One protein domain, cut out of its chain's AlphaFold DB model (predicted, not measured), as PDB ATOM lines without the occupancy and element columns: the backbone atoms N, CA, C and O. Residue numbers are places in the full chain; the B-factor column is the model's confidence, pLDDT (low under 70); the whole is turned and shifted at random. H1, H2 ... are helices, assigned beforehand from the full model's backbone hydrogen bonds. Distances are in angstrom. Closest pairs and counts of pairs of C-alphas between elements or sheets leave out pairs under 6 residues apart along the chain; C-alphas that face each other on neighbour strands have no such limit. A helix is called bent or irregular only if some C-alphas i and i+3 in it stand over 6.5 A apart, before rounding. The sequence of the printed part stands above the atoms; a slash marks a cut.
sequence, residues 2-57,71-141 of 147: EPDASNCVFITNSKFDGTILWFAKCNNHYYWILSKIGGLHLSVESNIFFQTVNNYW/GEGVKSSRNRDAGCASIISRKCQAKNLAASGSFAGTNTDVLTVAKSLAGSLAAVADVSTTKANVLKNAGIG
ATOM      1  N   GLU A   2     -43.363  56.390  52.721       52.94
ATOM      2  CA  GLU A   2     -42.480  55.243  52.498       52.94
ATOM      3  C   GLU A   2     -43.256  53.943  52.758       52.94
ATOM      4  O   GLU A   2     -44.143  53.935  53.614       52.94
ATOM      5  N   PRO A   3     -42.995  52.858  52.011       60.16
ATOM      6  CA  PRO A   3     -43.643  51.581  52.263       60.16
ATOM      7  C   PRO A   3     -43.072  50.924  53.527       60.16
ATOM      8  O   PRO A   3     -41.888  50.589  53.581       60.16
ATOM      9  N   ASP A   4     -43.930  50.685  54.519       62.88
ATOM     10  CA  ASP A   4     -43.582  49.923  55.720       62.88
ATOM     11  C   ASP A   4     -43.431  48.419  55.434       62.88
ATOM     12  O   ASP A   4     -44.000  47.861  54.487       62.88
ATOM     13  N   ALA A   5     -42.680  47.723  56.291       66.50
ATOM     14  CA  ALA A   5     -42.502  46.280  56.191       66.50
ATOM     15  C   ALA A   5     -43.822  45.529  56.456       66.50
ATOM     16  O   ALA A   5     -44.404  45.620  57.532       66.50
ATOM     17  N   SER A   6     -44.267  44.709  55.496       67.19
ATOM     18  CA  SER A   6     -45.499  43.909  55.625       67.19
ATOM     19  C   SER A   6     -45.336  42.598  56.419       67.19
ATOM     20  O   SER A   6     -46.288  41.829  56.518       67.19
ATOM     21  N   ASN A   7     -44.153  42.319  56.982       75.38
ATOM     22  CA  ASN A   7     -43.831  41.078  57.707       75.38
ATOM     23  C   ASN A   7     -44.168  39.795  56.905       75.38
ATOM     24  O   ASN A   7     -43.863  39.701  55.713       75.38
ATOM     25  N   CYS A   8     -44.745  38.775  57.556       77.12
ATOM     26  CA  CYS A   8     -45.128  37.506  56.931       77.12
ATOM     27  C   CYS A   8     -46.528  37.600  56.314       77.12
ATOM     28  O   CYS A   8     -47.525  37.628  57.032       77.12
ATOM     29  N   VAL A   9     -46.606  37.588  54.980       81.31
ATOM     30  CA  VAL A   9     -47.872  37.660  54.234       81.31
ATOM     31  C   VAL A   9     -48.116  36.361  53.470       81.31
ATOM     32  O   VAL A   9     -47.272  35.930  52.685       81.31
ATOM     33  N   PHE A  10     -49.307  35.783  53.645       81.19
ATOM     34  CA  PHE A  10     -49.785  34.633  52.878       81.19
ATOM     35  C   PHE A  10     -50.972  35.039  52.004       81.19
ATOM     36  O   PHE A  10     -51.990  35.508  52.501       81.19
ATOM     37  N   ILE A  11     -50.855  34.813  50.696       84.50
ATOM     38  CA  ILE A  11     -51.957  34.956  49.741       84.50
ATOM     39  C   ILE A  11     -52.291  33.550  49.254       84.50
ATOM     40  O   ILE A  11     -51.484  32.928  48.564       84.50
ATOM     41  N   THR A  12     -53.451  33.024  49.648       86.44
ATOM     42  CA  THR A  12     -53.844  31.636  49.364       86.44
ATOM     43  C   THR A  12     -55.281  31.566  48.868       86.44
ATOM     44  O   THR A  12     -56.114  32.377  49.259       86.44
ATOM     45  N   ASN A  13     -55.566  30.602  47.985       87.19
ATOM     46  CA  ASN A  13     -56.904  30.339  47.434       87.19
ATOM     47  C   ASN A  13     -57.601  31.554  46.787       87.19
ATOM     48  O   ASN A  13     -58.822  31.577  46.641       87.19
ATOM     49  N   SER A  14     -56.831  32.547  46.345       84.12
ATOM     50  CA  SER A  14     -57.347  33.723  45.649       84.12
ATOM     51  C   SER A  14     -57.402  33.490  44.142       84.12
ATOM     52  O   SER A  14     -56.470  32.936  43.556       84.12
ATOM     53  N   LYS A  15     -58.474  33.962  43.497       85.00
ATOM     54  CA  LYS A  15     -58.545  34.090  42.038       85.00
ATOM     55  C   LYS A  15     -58.288  35.547  41.668       85.00
ATOM     56  O   LYS A  15     -59.064  36.419  42.045       85.00
ATOM     57  N   PHE A  16     -57.228  35.785  40.905       82.31
ATOM     58  CA  PHE A  16     -56.995  37.065  40.246       82.31
ATOM     59  C   PHE A  16     -57.586  36.989  38.844       82.31
ATOM     60  O   PHE A  16     -57.064  36.271  37.992       82.31
ATOM     61  N   ASP A  17     -58.710  37.667  38.633       77.75
ATOM     62  CA  ASP A  17     -59.362  37.724  37.330       77.75
ATOM     63  C   ASP A  17     -58.924  38.991  36.594       77.75
ATOM     64  O   ASP A  17     -59.203  40.104  37.036       77.75
ATOM     65  N   GLY A  18     -58.179  38.812  35.505       68.00
ATOM     66  CA  GLY A  18     -57.690  39.908  34.672       68.00
ATOM     67  C   GLY A  18     -58.672  40.350  33.585       68.00
ATOM     68  O   GLY A  18     -58.310  41.213  32.785       68.00
ATOM     69  N   THR A  19     -59.868  39.756  33.530       66.88
ATOM     70  CA  THR A  19     -60.884  40.027  32.506       66.88
ATOM     71  C   THR A  19     -61.617  41.323  32.834       66.88
ATOM     72  O   THR A  19     -62.418  41.365  33.767       66.88
ATOM     73  N   ILE A  20     -61.364  42.393  32.078       61.91
ATOM     74  CA  ILE A  20     -62.045  43.685  32.264       61.91
ATOM     75  C   ILE A  20     -62.436  44.336  30.931       61.91
ATOM     76  O   ILE A  20     -61.805  44.094  29.903       61.91
ATOM     77  N   LEU A  21     -63.466  45.192  30.966       53.75
ATOM     78  CA  LEU A  21     -64.034  45.875  29.791       53.75
ATOM     79  C   LEU A  21     -63.237  47.118  29.323       53.75
ATOM     80  O   LEU A  21     -63.424  47.546  28.192       53.75
ATOM     81  N   TRP A  22     -62.350  47.690  30.152       50.81
ATOM     82  CA  TRP A  22     -61.589  48.920  29.848       50.81
ATOM     83  C   TRP A  22     -60.097  48.767  30.171       50.81
ATOM     84  O   TRP A  22     -59.731  48.624  31.328       50.81
ATOM     85  N   PHE A  23     -59.210  48.820  29.177       57.00
ATOM     86  CA  PHE A  23     -57.789  48.457  29.329       57.00
ATOM     87  C   PHE A  23     -56.826  49.515  28.782       57.00
ATOM     88  O   PHE A  23     -57.089  50.150  27.767       57.00
ATOM     89  N   ALA A  24     -55.637  49.611  29.390       50.66
ATOM     90  CA  ALA A  24     -54.550  50.492  28.943       50.66
ATOM     91  C   ALA A  24     -53.939  50.113  27.572       50.66
ATOM     92  O   ALA A  24     -53.164  50.888  27.022       50.66
ATOM     93  N   LYS A  25     -54.227  48.913  27.037       54.25
ATOM     94  CA  LYS A  25     -53.580  48.361  25.826       54.25
ATOM     95  C   LYS A  25     -54.510  47.803  24.754       54.25
ATOM     96  O   LYS A  25     -54.058  47.093  23.862       54.25
ATOM     97  N   CYS A  26     -55.793  48.112  24.804       59.50
ATOM     98  CA  CYS A  26     -56.655  47.784  23.674       59.50
ATOM     99  C   CYS A  26     -57.181  46.309  23.656       59.50
ATOM    100  O   CYS A  26     -57.867  45.958  22.705       59.50
ATOM    101  N   ASN A  27     -56.808  45.425  24.610       58.38
ATOM    102  CA  ASN A  27     -56.776  43.959  24.396       58.38
ATOM    103  C   ASN A  27     -57.421  43.025  25.457       58.38
ATOM    104  O   ASN A  27     -57.051  41.857  25.489       58.38
ATOM    105  N   ASN A  28     -58.347  43.475  26.312       53.69
ATOM    106  CA  ASN A  28     -59.070  42.664  27.325       53.69
ATOM    107  C   ASN A  28     -58.249  42.065  28.497       53.69
ATOM    108  O   ASN A  28     -58.769  41.208  29.209       53.69
ATOM    109  N   HIS A  29     -57.004  42.493  28.752       52.00
ATOM    110  CA  HIS A  29     -56.175  41.943  29.846       52.00
ATOM    111  C   HIS A  29     -55.696  43.021  30.837       52.00
ATOM    112  O   HIS A  29     -55.209  44.082  30.441       52.00
ATOM    113  N   TYR A  30     -55.771  42.721  32.139       47.09
ATOM    114  CA  TYR A  30     -55.218  43.557  33.213       47.09
ATOM    115  C   TYR A  30     -53.681  43.497  33.261       47.09
ATOM    116  O   TYR A  30     -53.093  42.416  33.260       47.09
ATOM    117  N   TYR A  31     -53.016  44.655  33.339       53.31
ATOM    118  CA  TYR A  31     -51.550  44.743  33.227       53.31
ATOM    119  C   TYR A  31     -50.802  44.653  34.572       53.31
ATOM    120  O   TYR A  31     -49.645  44.241  34.606       53.31
ATOM    121  N   TRP A  32     -51.455  45.001  35.689       55.81
ATOM    122  CA  TRP A  32     -50.840  45.058  37.024       55.81
ATOM    123  C   TRP A  32     -51.585  44.165  38.026       55.81
ATOM    124  O   TRP A  32     -52.377  44.650  38.823       55.81
ATOM    125  N   ILE A  33     -51.377  42.848  37.967       55.12
ATOM    126  CA  ILE A  33     -52.137  41.897  38.803       55.12
ATOM    127  C   ILE A  33     -51.567  41.801  40.226       55.12
ATOM    128  O   ILE A  33     -52.306  41.841  41.203       55.12
ATOM    129  N   LEU A  34     -50.243  41.703  40.350       56.62
ATOM    130  CA  LEU A  34     -49.528  41.729  41.623       56.62
ATOM    131  C   LEU A  34     -48.253  42.548  41.432       56.62
ATOM    132  O   LEU A  34     -47.445  42.236  40.558       56.62
ATOM    133  N   SER A  35     -48.075  43.580  42.254       52.75
ATOM    134  CA  SER A  35     -46.834  44.348  42.327       52.75
ATOM    135  C   SER A  35     -46.234  44.184  43.715       52.75
ATOM    136  O   SER A  35     -46.931  44.344  44.717       52.75
ATOM    137  N   LYS A  36     -44.947  43.841  43.773       51.31
ATOM    138  CA  LYS A  36     -44.181  43.797  45.017       51.31
ATOM    139  C   LYS A  36     -43.177  44.937  44.992       51.31
ATOM    140  O   LYS A  36     -42.284  44.937  44.151       51.31
ATOM    141  N   ILE A  37     -43.336  45.882  45.909       51.44
ATOM    142  CA  ILE A  37     -42.440  47.026  46.075       51.44
ATOM    143  C   ILE A  37     -41.760  46.849  47.433       51.44
ATOM    144  O   ILE A  37     -42.432  46.806  48.458       51.44
ATOM    145  N   GLY A  38     -40.441  46.660  47.423       43.34
ATOM    146  CA  GLY A  38     -39.587  46.718  48.609       43.34
ATOM    147  C   GLY A  38     -38.752  47.991  48.547       43.34
ATOM    148  O   GLY A  38     -38.318  48.360  47.457       43.34
ATOM    149  N   GLY A  39     -38.584  48.672  49.681       36.09
ATOM    150  CA  GLY A  39     -37.905  49.966  49.764       36.09
ATOM    151  C   GLY A  39     -36.509  49.945  49.141       36.09
ATOM    152  O   GLY A  39     -35.645  49.167  49.545       36.09
ATOM    153  N   LEU A  40     -36.302  50.819  48.155       32.25
ATOM    154  CA  LEU A  40     -34.998  51.155  47.606       32.25
ATOM    155  C   LEU A  40     -34.344  52.163  48.556       32.25
ATOM    156  O   LEU A  40     -34.543  53.366  48.421       32.25
ATOM    157  N   HIS A  41     -33.544  51.678  49.500       31.16
ATOM    158  CA  HIS A  41     -32.471  52.486  50.065       31.16
ATOM    159  C   HIS A  41     -31.152  51.846  49.640       31.16
ATOM    160  O   HIS A  41     -30.926  50.665  49.897       31.16
ATOM    161  N   LEU A  42     -30.296  52.633  48.983       35.94
ATOM    162  CA  LEU A  42     -28.983  52.298  48.403       35.94
ATOM    163  C   LEU A  42     -27.936  51.745  49.405       35.94
ATOM    164  O   LEU A  42     -26.742  51.789  49.138       35.94
ATOM    165  N   SER A  43     -28.354  51.207  50.555       36.16
ATOM    166  CA  SER A  43     -27.472  50.588  51.550       36.16
ATOM    167  C   SER A  43     -28.129  49.484  52.396       36.16
ATOM    168  O   SER A  43     -27.500  49.012  53.342       36.16
ATOM    169  N   VAL A  44     -29.363  49.053  52.103       37.53
ATOM    170  CA  VAL A  44     -29.973  47.903  52.792       37.53
ATOM    171  C   VAL A  44     -30.469  46.933  51.733       37.53
ATOM    172  O   VAL A  44     -31.400  47.244  50.995       37.53
ATOM    173  N   GLU A  45     -29.847  45.759  51.627       47.16
ATOM    174  CA  GLU A  45     -30.411  44.675  50.825       47.16
ATOM    175  C   GLU A  45     -31.821  44.375  51.350       47.16
ATOM    176  O   GLU A  45     -32.003  43.897  52.473       47.16
ATOM    177  N   SER A  46     -32.848  44.679  50.556       49.97
ATOM    178  CA  SER A  46     -34.218  44.295  50.878       49.97
ATOM    179  C   SER A  46     -34.332  42.769  50.787       49.97
ATOM    180  O   SER A  46     -34.557  42.211  49.710       49.97
ATOM    181  N   ASN A  47     -34.149  42.086  51.921       58.84
ATOM    182  CA  ASN A  47     -34.222  40.629  52.049       58.84
ATOM    183  C   ASN A  47     -35.669  40.147  51.999       58.84
ATOM    184  O   ASN A  47     -36.324  39.878  53.004       58.84
ATOM    185  N   ILE A  48     -36.181  40.055  50.781       67.81
ATOM    186  CA  ILE A  48     -37.553  39.678  50.511       67.81
ATOM    187  C   ILE A  48     -37.587  38.242  49.976       67.81
ATOM    188  O   ILE A  48     -37.207  37.976  48.836       67.81
ATOM    189  N   PHE A  49     -38.126  37.314  50.768       73.94
ATOM    190  CA  PHE A  49     -38.404  35.949  50.318       73.94
ATOM    191  C   PHE A  49     -39.793  35.856  49.662       73.94
ATOM    192  O   PHE A  49     -40.749  36.521  50.076       73.94
ATOM    193  N   PHE A  50     -39.922  35.051  48.604       77.75
ATOM    194  CA  PHE A  50     -41.208  34.788  47.957       77.75
ATOM    195  C   PHE A  50     -41.314  33.322  47.537       77.75
ATOM    196  O   PHE A  50     -40.642  32.874  46.607       77.75
ATOM    197  N   GLN A  51     -42.183  32.576  48.216       81.06
ATOM    198  CA  GLN A  51     -42.510  31.203  47.854       81.06
ATOM    199  C   GLN A  51     -43.757  31.182  46.964       81.06
ATOM    200  O   GLN A  51     -44.845  31.538  47.403       81.06
ATOM    201  N   THR A  52     -43.616  30.709  45.723       81.38
ATOM    202  CA  THR A  52     -44.739  30.491  44.797       81.38
ATOM    203  C   THR A  52     -44.951  29.001  44.567       81.38
ATOM    204  O   THR A  52     -44.191  28.348  43.855       81.38
ATOM    205  N   VAL A  53     -45.991  28.441  45.182       84.62
ATOM    206  CA  VAL A  53     -46.295  27.003  45.114       84.62
ATOM    207  C   VAL A  53     -47.773  26.776  44.822       84.62
ATOM    208  O   VAL A  53     -48.599  27.604  45.182       84.62
ATOM    209  N   ASN A  54     -48.089  25.663  44.153       89.06
ATOM    210  CA  ASN A  54     -49.455  25.193  43.869       89.06
ATOM    211  C   ASN A  54     -50.370  26.224  43.180       89.06
ATOM    212  O   ASN A  54     -51.578  26.241  43.393       89.06
ATOM    213  N   ASN A  55     -49.795  27.082  42.347       85.31
ATOM    214  CA  ASN A  55     -50.513  28.117  41.611       85.31
ATOM    215  C   ASN A  55     -50.733  27.685  40.152       85.31
ATOM    216  O   ASN A  55     -49.926  26.940  39.590       85.31
ATOM    217  N   TYR A  56     -51.798  28.190  39.527       88.38
ATOM    218  CA  TYR A  56     -52.123  27.937  38.123       88.38
ATOM    219  C   TYR A  56     -52.266  29.260  37.365       88.38
ATOM    220  O   TYR A  56     -53.082  30.100  37.734       88.38
ATOM    221  N   TRP A  57     -51.470  29.430  36.307       85.75
ATOM    222  CA  TRP A  57     -51.497  30.599  35.427       85.75
ATOM    223  C   TRP A  57     -52.039  30.184  34.066       85.75
ATOM    224  O   TRP A  57     -51.540  29.233  33.462       85.75
ATOM    225  N   GLY A  71     -35.883  40.673  38.727       55.06
ATOM    226  CA  GLY A  71     -34.938  41.793  38.699       55.06
ATOM    227  C   GLY A  71     -33.487  41.319  38.802       55.06
ATOM    228  O   GLY A  71     -33.218  40.177  39.180       55.06
ATOM    229  N   GLU A  72     -32.552  42.202  38.472       48.91
ATOM    230  CA  GLU A  72     -31.122  41.956  38.662       48.91
ATOM    231  C   GLU A  72     -30.831  41.661  40.149       48.91
ATOM    232  O   GLU A  72     -31.376  42.319  41.033       48.91
ATOM    233  N   GLY A  73     -30.061  40.604  40.437       54.00
ATOM    234  CA  GLY A  73     -29.752  40.163  41.809       54.00
ATOM    235  C   GLY A  73     -30.765  39.214  42.476       54.00
ATOM    236  O   GLY A  73     -30.502  38.704  43.566       54.00
ATOM    237  N   VAL A  74     -31.904  38.905  41.844       53.06
ATOM    238  CA  VAL A  74     -32.920  38.018  42.441       53.06
ATOM    239  C   VAL A  74     -32.584  36.534  42.233       53.06
ATOM    240  O   VAL A  74     -32.400  36.040  41.119       53.06
ATOM    241  N   LYS A  75     -32.558  35.790  43.342       58.69
ATOM    242  CA  LYS A  75     -32.187  34.369  43.413       58.69
ATOM    243  C   LYS A  75     -33.424  33.487  43.199       58.69
ATOM    244  O   LYS A  75     -34.422  33.631  43.901       58.69
ATOM    245  N   SER A  76     -33.380  32.561  42.235       62.41
ATOM    246  CA  SER A  76     -34.474  31.614  41.971       62.41
ATOM    247  C   SER A  76     -33.961  30.191  41.765       62.41
ATOM    248  O   SER A  76     -33.028  29.950  41.002       62.41
ATOM    249  N   SER A  77     -34.609  29.245  42.444       61.62
ATOM    250  CA  SER A  77     -34.263  27.827  42.417       61.62
ATOM    251  C   SER A  77     -35.254  27.047  41.550       61.62
ATOM    252  O   SER A  77     -36.475  27.123  41.728       61.62
ATOM    253  N   ARG A  78     -34.713  26.268  40.608       67.06
ATOM    254  CA  ARG A  78     -35.402  25.181  39.905       67.06
ATOM    255  C   ARG A  78     -34.705  23.879  40.267       67.06
ATOM    256  O   ARG A  78     -33.961  23.346  39.454       67.06
ATOM    257  N   ASN A  79     -34.953  23.332  41.448       56.72
ATOM    258  CA  ASN A  79     -34.375  22.027  41.743       56.72
ATOM    259  C   ASN A  79     -35.374  20.913  41.472       56.72
ATOM    260  O   ASN A  79     -36.359  20.744  42.179       56.72
ATOM    261  N   ARG A  80     -35.086  20.154  40.412       54.97
ATOM    262  CA  ARG A  80     -35.605  18.804  40.186       54.97
ATOM    263  C   ARG A  80     -34.935  17.860  41.192       54.97
ATOM    264  O   ARG A  80     -34.047  17.099  40.844       54.97
ATOM    265  N   ASP A  81     -35.321  17.994  42.457       58.06
ATOM    266  CA  ASP A  81     -35.092  17.027  43.540       58.06
ATOM    267  C   ASP A  81     -33.834  17.158  44.423       58.06
ATOM    268  O   ASP A  81     -34.004  17.161  45.641       58.06
ATOM    269  N   ALA A  82     -32.606  17.321  43.912       57.22
ATOM    270  CA  ALA A  82     -31.416  17.103  44.765       57.22
ATOM    271  C   ALA A  82     -31.172  18.172  45.857       57.22
ATOM    272  O   ALA A  82     -31.065  17.845  47.036       57.22
ATOM    273  N   GLY A  83     -31.112  19.461  45.500       70.50
ATOM    274  CA  GLY A  83     -30.721  20.502  46.465       70.50
ATOM    275  C   GLY A  83     -31.798  20.878  47.490       70.50
ATOM    276  O   GLY A  83     -31.480  21.400  48.549       70.50
ATOM    277  N   CYS A  84     -33.082  20.633  47.207       79.06
ATOM    278  CA  CYS A  84     -34.144  20.973  48.162       79.06
ATOM    279  C   CYS A  84     -34.287  19.922  49.265       79.06
ATOM    280  O   CYS A  84     -34.524  20.281  50.417       79.06
ATOM    281  N   ALA A  85     -34.105  18.640  48.936       81.50
ATOM    282  CA  ALA A  85     -34.234  17.568  49.914       81.50
ATOM    283  C   ALA A  85     -33.207  17.707  51.049       81.50
ATOM    284  O   ALA A  85     -33.568  17.535  52.208       81.50
ATOM    285  N   SER A  86     -31.967  18.094  50.735       80.19
ATOM    286  CA  SER A  86     -30.908  18.289  51.733       80.19
ATOM    287  C   SER A  86     -31.029  19.591  52.537       80.19
ATOM    288  O   SER A  86     -30.556  19.649  53.669       80.19
ATOM    289  N   ILE A  87     -31.641  20.640  51.975       79.88
ATOM    290  CA  ILE A  87     -31.656  21.978  52.592       79.88
ATOM    291  C   ILE A  87     -32.963  22.262  53.340       79.88
ATOM    292  O   ILE A  87     -32.925  22.803  54.442       79.88
ATOM    293  N   ILE A  88     -34.109  21.898  52.760       82.56
ATOM    294  CA  ILE A  88     -35.448  22.180  53.308       82.56
ATOM    295  C   ILE A  88     -36.251  20.904  53.593       82.56
ATOM    296  O   ILE A  88     -37.473  20.960  53.714       82.56
ATOM    297  N   SER A  89     -35.575  19.753  53.664       83.75
ATOM    298  CA  SER A  89     -36.152  18.450  54.028       83.75
ATOM    299  C   SER A  89     -37.300  17.973  53.126       83.75
ATOM    300  O   SER A  89     -38.121  17.156  53.534       83.75
ATOM    301  N   ARG A  90     -37.380  18.470  51.883       80.62
ATOM    302  CA  ARG A  90     -38.362  18.022  50.880       80.62
ATOM    303  C   ARG A  90     -37.881  18.244  49.453       80.62
ATOM    304  O   ARG A  90     -37.164  19.201  49.169       80.62
ATOM    305  N   LYS A  91     -38.345  17.404  48.527       81.94
ATOM    306  CA  LYS A  91     -38.131  17.609  47.089       81.94
ATOM    307  C   LYS A  91     -38.826  18.893  46.619       81.94
ATOM    308  O   LYS A  91     -39.911  19.244  47.088       81.94
ATOM    309  N   CYS A  92     -38.192  19.604  45.694       80.50
ATOM    310  CA  CYS A  92     -38.825  20.715  44.994       80.50
ATOM    311  C   CYS A  92     -39.610  20.172  43.797       80.50
ATOM    312  O   CYS A  92     -39.138  19.282  43.101       80.50
ATOM    313  N   GLN A  93     -40.803  20.714  43.554       82.38
ATOM    314  CA  GLN A  93     -41.654  20.275  42.447       82.38
ATOM    315  C   GLN A  93     -41.320  21.032  41.162       82.38
ATOM    316  O   GLN A  93     -41.123  22.254  41.165       82.38
ATOM    317  N   ALA A  94     -41.259  20.303  40.048       78.12
ATOM    318  CA  ALA A  94     -41.062  20.900  38.738       78.12
ATOM    319  C   ALA A  94     -42.304  21.697  38.311       78.12
ATOM    320  O   ALA A  94     -43.440  21.294  38.543       78.12
ATOM    321  N   LYS A  95     -42.083  22.832  37.641       78.31
ATOM    322  CA  LYS A  95     -43.156  23.572  36.962       78.31
ATOM    323  C   LYS A  95     -43.575  22.818  35.701       78.31
ATOM    324  O   LYS A  95     -42.712  22.317  34.982       78.31
ATOM    325  N   ASN A  96     -44.870  22.826  35.403       84.38
ATOM    326  CA  ASN A  96     -45.410  22.356  34.132       84.38
ATOM    327  C   ASN A  96     -45.706  23.570  33.238       84.38
ATOM    328  O   ASN A  96     -46.483  24.443  33.620       84.38
ATOM    329  N   LEU A  97     -45.039  23.648  32.086       82.88
ATOM    330  CA  LEU A  97     -45.187  24.729  31.113       82.88
ATOM    331  C   LEU A  97     -45.848  24.149  29.860       82.88
ATOM    332  O   LEU A  97     -45.216  23.395  29.127       82.88
ATOM    333  N   ALA A  98     -47.104  24.515  29.610       84.88
ATOM    334  CA  ALA A  98     -47.844  24.138  28.408       84.88
ATOM    335  C   ALA A  98     -48.194  25.407  27.622       84.88
ATOM    336  O   ALA A  98     -48.714  26.355  28.211       84.88
ATOM    337  N   ALA A  99     -47.856  25.451  26.327       84.88
ATOM    338  CA  ALA A  99     -48.049  26.627  25.462       84.88
ATOM    339  C   ALA A  99     -47.573  27.954  26.104       84.88
ATOM    340  O   ALA A  99     -48.205  28.998  25.978       84.88
ATOM    341  N   SER A 100     -46.464  27.896  26.847       79.88
ATOM    342  CA  SER A 100     -45.950  28.987  27.679       79.88
ATOM    343  C   SER A 100     -44.492  29.295  27.339       79.88
ATOM    344  O   SER A 100     -43.776  28.451  26.807       79.88
ATOM    345  N   GLY A 101     -44.032  30.505  27.674       74.94
ATOM    346  CA  GLY A 101     -42.614  30.860  27.566       74.94
ATOM    347  C   GLY A 101     -41.728  30.112  28.571       74.94
ATOM    348  O   GLY A 101     -42.204  29.570  29.568       74.94
ATOM    349  N   SER A 102     -40.417  30.123  28.327       76.38
ATOM    350  CA  SER A 102     -39.427  29.540  29.238       76.38
ATOM    351  C   SER A 102     -39.338  30.311  30.555       76.38
ATOM    352  O   SER A 102     -39.312  31.538  30.573       76.38
ATOM    353  N   PHE A 103     -39.212  29.581  31.662       73.25
ATOM    354  CA  PHE A 103     -38.925  30.147  32.979       73.25
ATOM    355  C   PHE A 103     -37.805  29.345  33.643       73.25
ATOM    356  O   PHE A 103     -38.040  28.235  34.125       73.25
ATOM    357  N   ALA A 104     -36.571  29.847  33.630       70.06
ATOM    358  CA  ALA A 104     -35.393  29.124  34.110       70.06
ATOM    359  C   ALA A 104     -34.551  29.984  35.063       70.06
ATOM    360  O   ALA A 104     -34.374  31.173  34.830       70.06
ATOM    361  N   GLY A 105     -34.043  29.349  36.119       70.50
ATOM    362  CA  GLY A 105     -33.141  29.921  37.113       70.50
ATOM    363  C   GLY A 105     -32.526  28.792  37.940       70.50
ATOM    364  O   GLY A 105     -33.203  27.798  38.221       70.50
ATOM    365  N   THR A 106     -31.236  28.897  38.245       67.94
ATOM    366  CA  THR A 106     -30.432  27.834  38.876       67.94
ATOM    367  C   THR A 106     -29.789  28.272  40.190       67.94
ATOM    368  O   THR A 106     -29.048  27.500  40.793       67.94
ATOM    369  N   ASN A 107     -30.065  29.489  40.663       72.75
ATOM    370  CA  ASN A 107     -29.462  30.000  41.885       72.75
ATOM    371  C   ASN A 107     -30.083  29.300  43.108       72.75
ATOM    372  O   ASN A 107     -31.293  29.366  43.345       72.75
ATOM    373  N   THR A 108     -29.243  28.616  43.883       75.19
ATOM    374  CA  THR A 108     -29.669  27.815  45.037       75.19
ATOM    375  C   THR A 108     -29.507  28.529  46.372       75.19
ATOM    376  O   THR A 108     -30.048  28.044  47.359       75.19
ATOM    377  N   ASP A 109     -28.898  29.714  46.417       77.75
ATOM    378  CA  ASP A 109     -28.727  30.508  47.642       77.75
ATOM    379  C   ASP A 109     -30.074  30.854  48.302       77.75
ATOM    380  O   ASP A 109     -30.179  30.972  49.521       77.75
ATOM    381  N   VAL A 110     -31.137  30.971  47.496       76.44
ATOM    382  CA  VAL A 110     -32.513  31.164  47.984       76.44
ATOM    383  C   VAL A 110     -32.988  30.009  48.877       76.44
ATOM    384  O   VAL A 110     -33.876  30.196  49.704       76.44
ATOM    385  N   LEU A 111     -32.397  28.816  48.746       78.88
ATOM    386  CA  LEU A 111     -32.713  27.663  49.588       78.88
ATOM    387  C   LEU A 111     -32.165  27.827  51.007       78.88
ATOM    388  O   LEU A 111     -32.797  27.343  51.942       78.88
ATOM    389  N   THR A 112     -31.060  28.552  51.194       80.62
ATOM    390  CA  THR A 112     -30.538  28.885  52.529       80.62
ATOM    391  C   THR A 112     -31.526  29.767  53.290       80.62
ATOM    392  O   THR A 112     -31.839  29.490  54.445       80.62
ATOM    393  N   VAL A 113     -32.100  30.770  52.617       79.06
ATOM    394  CA  VAL A 113     -33.181  31.597  53.181       79.06
ATOM    395  C   VAL A 113     -34.452  30.767  53.386       79.06
ATOM    396  O   VAL A 113     -35.117  30.882  54.408       79.06
ATOM    397  N   ALA A 114     -34.786  29.867  52.459       81.25
ATOM    398  CA  ALA A 114     -35.930  28.974  52.641       81.25
ATOM    399  C   ALA A 114     -35.766  28.068  53.877       81.25
ATOM    400  O   ALA A 114     -36.749  27.793  54.559       81.25
ATOM    401  N   LYS A 115     -34.540  27.632  54.194       85.25
ATOM    402  CA  LYS A 115     -34.244  26.818  55.382       85.25
ATOM    403  C   LYS A 115     -34.517  27.567  56.681       85.25
ATOM    404  O   LYS A 115     -35.121  26.983  57.577       85.25
ATOM    405  N   SER A 116     -34.132  28.842  56.785       85.19
ATOM    406  CA  SER A 116     -34.446  29.643  57.980       85.19
ATOM    407  C   SER A 116     -35.949  29.890  58.149       85.19
ATOM    408  O   SER A 116     -36.408  30.138  59.258       85.19
ATOM    409  N   LEU A 117     -36.721  29.751  57.069       83.50
ATOM    410  CA  LEU A 117     -38.177  29.889  57.046       83.50
ATOM    411  C   LEU A 117     -38.920  28.547  57.003       83.50
ATOM    412  O   LEU A 117     -40.125  28.547  56.762       83.50
ATOM    413  N   ALA A 118     -38.247  27.407  57.208       80.25
ATOM    414  CA  ALA A 118     -38.808  26.079  56.937       80.25
ATOM    415  C   ALA A 118     -40.162  25.821  57.627       80.25
ATOM    416  O   ALA A 118     -41.048  25.232  57.009       80.25
ATOM    417  N   GLY A 119     -40.349  26.319  58.856       82.06
ATOM    418  CA  GLY A 119     -41.611  26.208  59.604       82.06
ATOM    419  C   GLY A 119     -42.778  27.027  59.031       82.06
ATOM    420  O   GLY A 119     -43.930  26.736  59.332       82.06
ATOM    421  N   SER A 120     -42.489  28.008  58.176       84.56
ATOM    422  CA  SER A 120     -43.471  28.893  57.536       84.56
ATOM    423  C   SER A 120     -43.650  28.599  56.044       84.56
ATOM    424  O   SER A 120     -44.423  29.281  55.370       84.56
ATOM    425  N   LEU A 121     -42.931  27.611  55.494       84.94
ATOM    426  CA  LEU A 121     -43.060  27.266  54.083       84.94
ATOM    427  C   LEU A 121     -44.376  26.531  53.830       84.94
ATOM    428  O   LEU A 121     -44.658  25.495  54.429       84.94
ATOM    429  N   ALA A 122     -45.135  27.003  52.845       87.50
ATOM    430  CA  ALA A 122     -46.324  26.309  52.380       87.50
ATOM    431  C   ALA A 122     -45.965  24.926  51.806       87.50
ATOM    432  O   ALA A 122     -44.949  24.765  51.110       87.50
ATOM    433  N   ALA A 123     -46.826  23.942  52.071       87.81
ATOM    434  CA  ALA A 123     -46.710  22.600  51.514       87.81
ATOM    435  C   ALA A 123     -46.808  22.631  49.981       87.81
ATOM    436  O   ALA A 123     -47.539  23.433  49.396       87.81
ATOM    437  N   VAL A 124     -46.075  21.737  49.319       85.75
ATOM    438  CA  VAL A 124     -46.032  21.658  47.854       85.75
ATOM    439  C   VAL A 124     -46.682  20.357  47.412       85.75
ATOM    440  O   VAL A 124     -46.265  19.287  47.846       85.75
ATOM    441  N   ALA A 125     -47.701  20.466  46.566       87.00
ATOM    442  CA  ALA A 125     -48.403  19.335  45.979       87.00
ATOM    443  C   ALA A 125     -47.793  18.954  44.623       87.00
ATOM    444  O   ALA A 125     -47.055  19.733  44.013       87.00
ATOM    445  N   ASP A 126     -48.130  17.760  44.136       86.06
ATOM    446  CA  ASP A 126     -47.723  17.315  42.806       86.06
ATOM    447  C   ASP A 126     -48.308  18.231  41.715       86.06
ATOM    448  O   ASP A 126     -49.497  18.587  41.722       86.06
ATOM    449  N   VAL A 127     -47.458  18.603  40.755       85.94
ATOM    450  CA  VAL A 127     -47.813  19.537  39.682       85.94
ATOM    451  C   VAL A 127     -48.972  19.032  38.815       85.94
ATOM    452  O   VAL A 127     -49.767  19.844  38.336       85.94
ATOM    453  N   SER A 128     -49.131  17.713  38.662       88.69
ATOM    454  CA  SER A 128     -50.215  17.094  37.884       88.69
ATOM    455  C   SER A 128     -51.605  17.407  38.447       88.69
ATOM    456  O   SER A 128     -52.563  17.565  37.693       88.69
ATOM    457  N   THR A 129     -51.710  17.587  39.766       91.69
ATOM    458  CA  THR A 129     -52.982  17.861  40.453       91.69
ATOM    459  C   THR A 129     -53.290  19.354  40.574       91.69
ATOM    460  O   THR A 129     -54.437  19.744  40.803       91.69
ATOM    461  N   THR A 130     -52.279  20.212  40.390       90.50
ATOM    462  CA  THR A 130     -52.360  21.648  40.700       90.50
ATOM    463  C   THR A 130     -53.477  22.343  39.921       90.50
ATOM    464  O   THR A 130     -54.290  23.043  40.519       90.50
ATOM    465  N   LYS A 131     -53.579  22.117  38.603       91.44
ATOM    466  CA  LYS A 131     -54.619  22.745  37.765       91.44
ATOM    467  C   LYS A 131     -56.029  22.423  38.266       91.44
ATOM    468  O   LYS A 131     -56.833  23.332  38.457       91.44
ATOM    469  N   ALA A 132     -56.328  21.141  38.471       93.06
ATOM    470  CA  ALA A 132     -57.650  20.699  38.904       93.06
ATOM    471  C   ALA A 132     -58.003  21.265  40.288       93.06
ATOM    472  O   ALA A 132     -59.098  21.790  40.486       93.06
ATOM    473  N   ASN A 133     -57.046  21.232  41.219       92.56
ATOM    474  CA  ASN A 133     -57.235  21.746  42.572       92.56
ATOM    475  C   ASN A 133     -57.457  23.262  42.599       92.56
ATOM    476  O   ASN A 133     -58.353  23.728  43.301       92.56
ATOM    477  N   VAL A 134     -56.694  24.039  41.823       91.44
ATOM    478  CA  VAL A 134     -56.858  25.500  41.772       91.44
ATOM    479  C   VAL A 134     -58.211  25.875  41.169       91.44
ATOM    480  O   VAL A 134     -58.937  26.663  41.767       91.44
ATOM    481  N   LEU A 135     -58.602  25.273  40.038       91.31
ATOM    482  CA  LEU A 135     -59.890  25.568  39.394       91.31
ATOM    483  C   LEU A 135     -61.097  25.222  40.280       91.31
ATOM    484  O   LEU A 135     -62.146  25.860  40.180       91.31
ATOM    485  N   LYS A 136     -60.949  24.227  41.160       92.94
ATOM    486  CA  LYS A 136     -61.988  23.835  42.113       92.94
ATOM    487  C   LYS A 136     -62.105  24.800  43.296       92.94
ATOM    488  O   LYS A 136     -63.225  25.063  43.726       92.94
ATOM    489  N   ASN A 137     -60.981  25.299  43.819       92.00
ATOM    490  CA  ASN A 137     -60.927  25.906  45.155       92.00
ATOM    491  C   ASN A 137     -60.586  27.406  45.182       92.00
ATOM    492  O   ASN A 137     -60.819  28.046  46.203       92.00
ATOM    493  N   ALA A 138     -60.024  27.977  44.114       90.12
ATOM    494  CA  ALA A 138     -59.603  29.376  44.119       90.12
ATOM    495  C   ALA A 138     -60.760  30.339  43.812       90.12
ATOM    496  O   ALA A 138     -61.484  30.177  42.826       90.12
ATOM    497  N   GLY A 139     -60.870  31.393  44.620       89.31
ATOM    498  CA  GLY A 139     -61.845  32.466  44.458       89.31
ATOM    499  C   GLY A 139     -63.025  32.395  45.427       89.31
ATOM    500  O   GLY A 139     -63.260  31.410  46.128       89.31
ATOM    501  N   ILE A 140     -63.776  33.493  45.457       87.69
ATOM    502  CA  ILE A 140     -64.940  33.658  46.329       87.69
ATOM    503  C   ILE A 140     -65.997  32.590  45.994       87.69
ATOM    504  O   ILE A 140     -66.216  32.254  44.830       87.69
ATOM    505  N   GLY A 141     -66.640  32.041  47.029       88.75
ATOM    506  CA  GLY A 141     -67.719  31.055  46.895       88.75
ATOM    507  C   GLY A 141     -67.266  29.605  46.677       88.75
ATOM    508  O   GLY A 141     -68.104  28.732  46.461       88.75
TER     509      GLY A 141
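Overview. This is residues 2 to 57 and 71 to 141 of the 147 residues of an uncharacterized protein of Botryotinia narcissicola (UniProt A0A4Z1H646). Little regular structure is here: long winding loops, among them residues 2 to 57, with two short helices, H1 and H2, side by side and H3 away from both. The printed part has 127 residues, 26 of them in three named helices, H1, H2, H3 in order, and no named strand: all helix. It is only just loose, close to compact, with a radius of gyration of the C-alphas of 16.8 A, spanning 47 by 41 by 30 A.

Arrangement. Past the first loop, H1, residues 82 to 88, touches H2, residues 109 to 116; their closest C-alphas, Ile 88 and Lys 115, are 5.2 A apart. They run the same way at a shallow tilt of 34 degrees, only just short of steep. H3, residues 127 to 137, is apart from both. O i to N i+4 pairs within hydrogen-bond range are 1 of 3 in H1, with 1 of 4 O i to N i+3, 3 of 4 in H2 and 5 of 7 in H3.

Along the chain. Find C-alpha 82 at (-31.416, 17.103, 44.765), where H1, residues 82 to 88, begins its 10.7 A. H2, residues 109 to 116, runs 11.8 A. H3, residues 127 to 137, runs 15.6 A to C-alpha 137 at (-60.927, 25.906, 45.155) and is irregular: C-alphas 128 and 131 are 7.2 A apart.

Size, cuts and confidence. The C-alphas farthest apart, Trp 22 and Ser 86, are 48.6 A apart. Residues 58 to 70 are cut out, leaving 20.3 A between C-alphas 57 and 71. The link from H1 to H2 is long. Under 70 in pLDDT are 49 residues, among them 18 to 48.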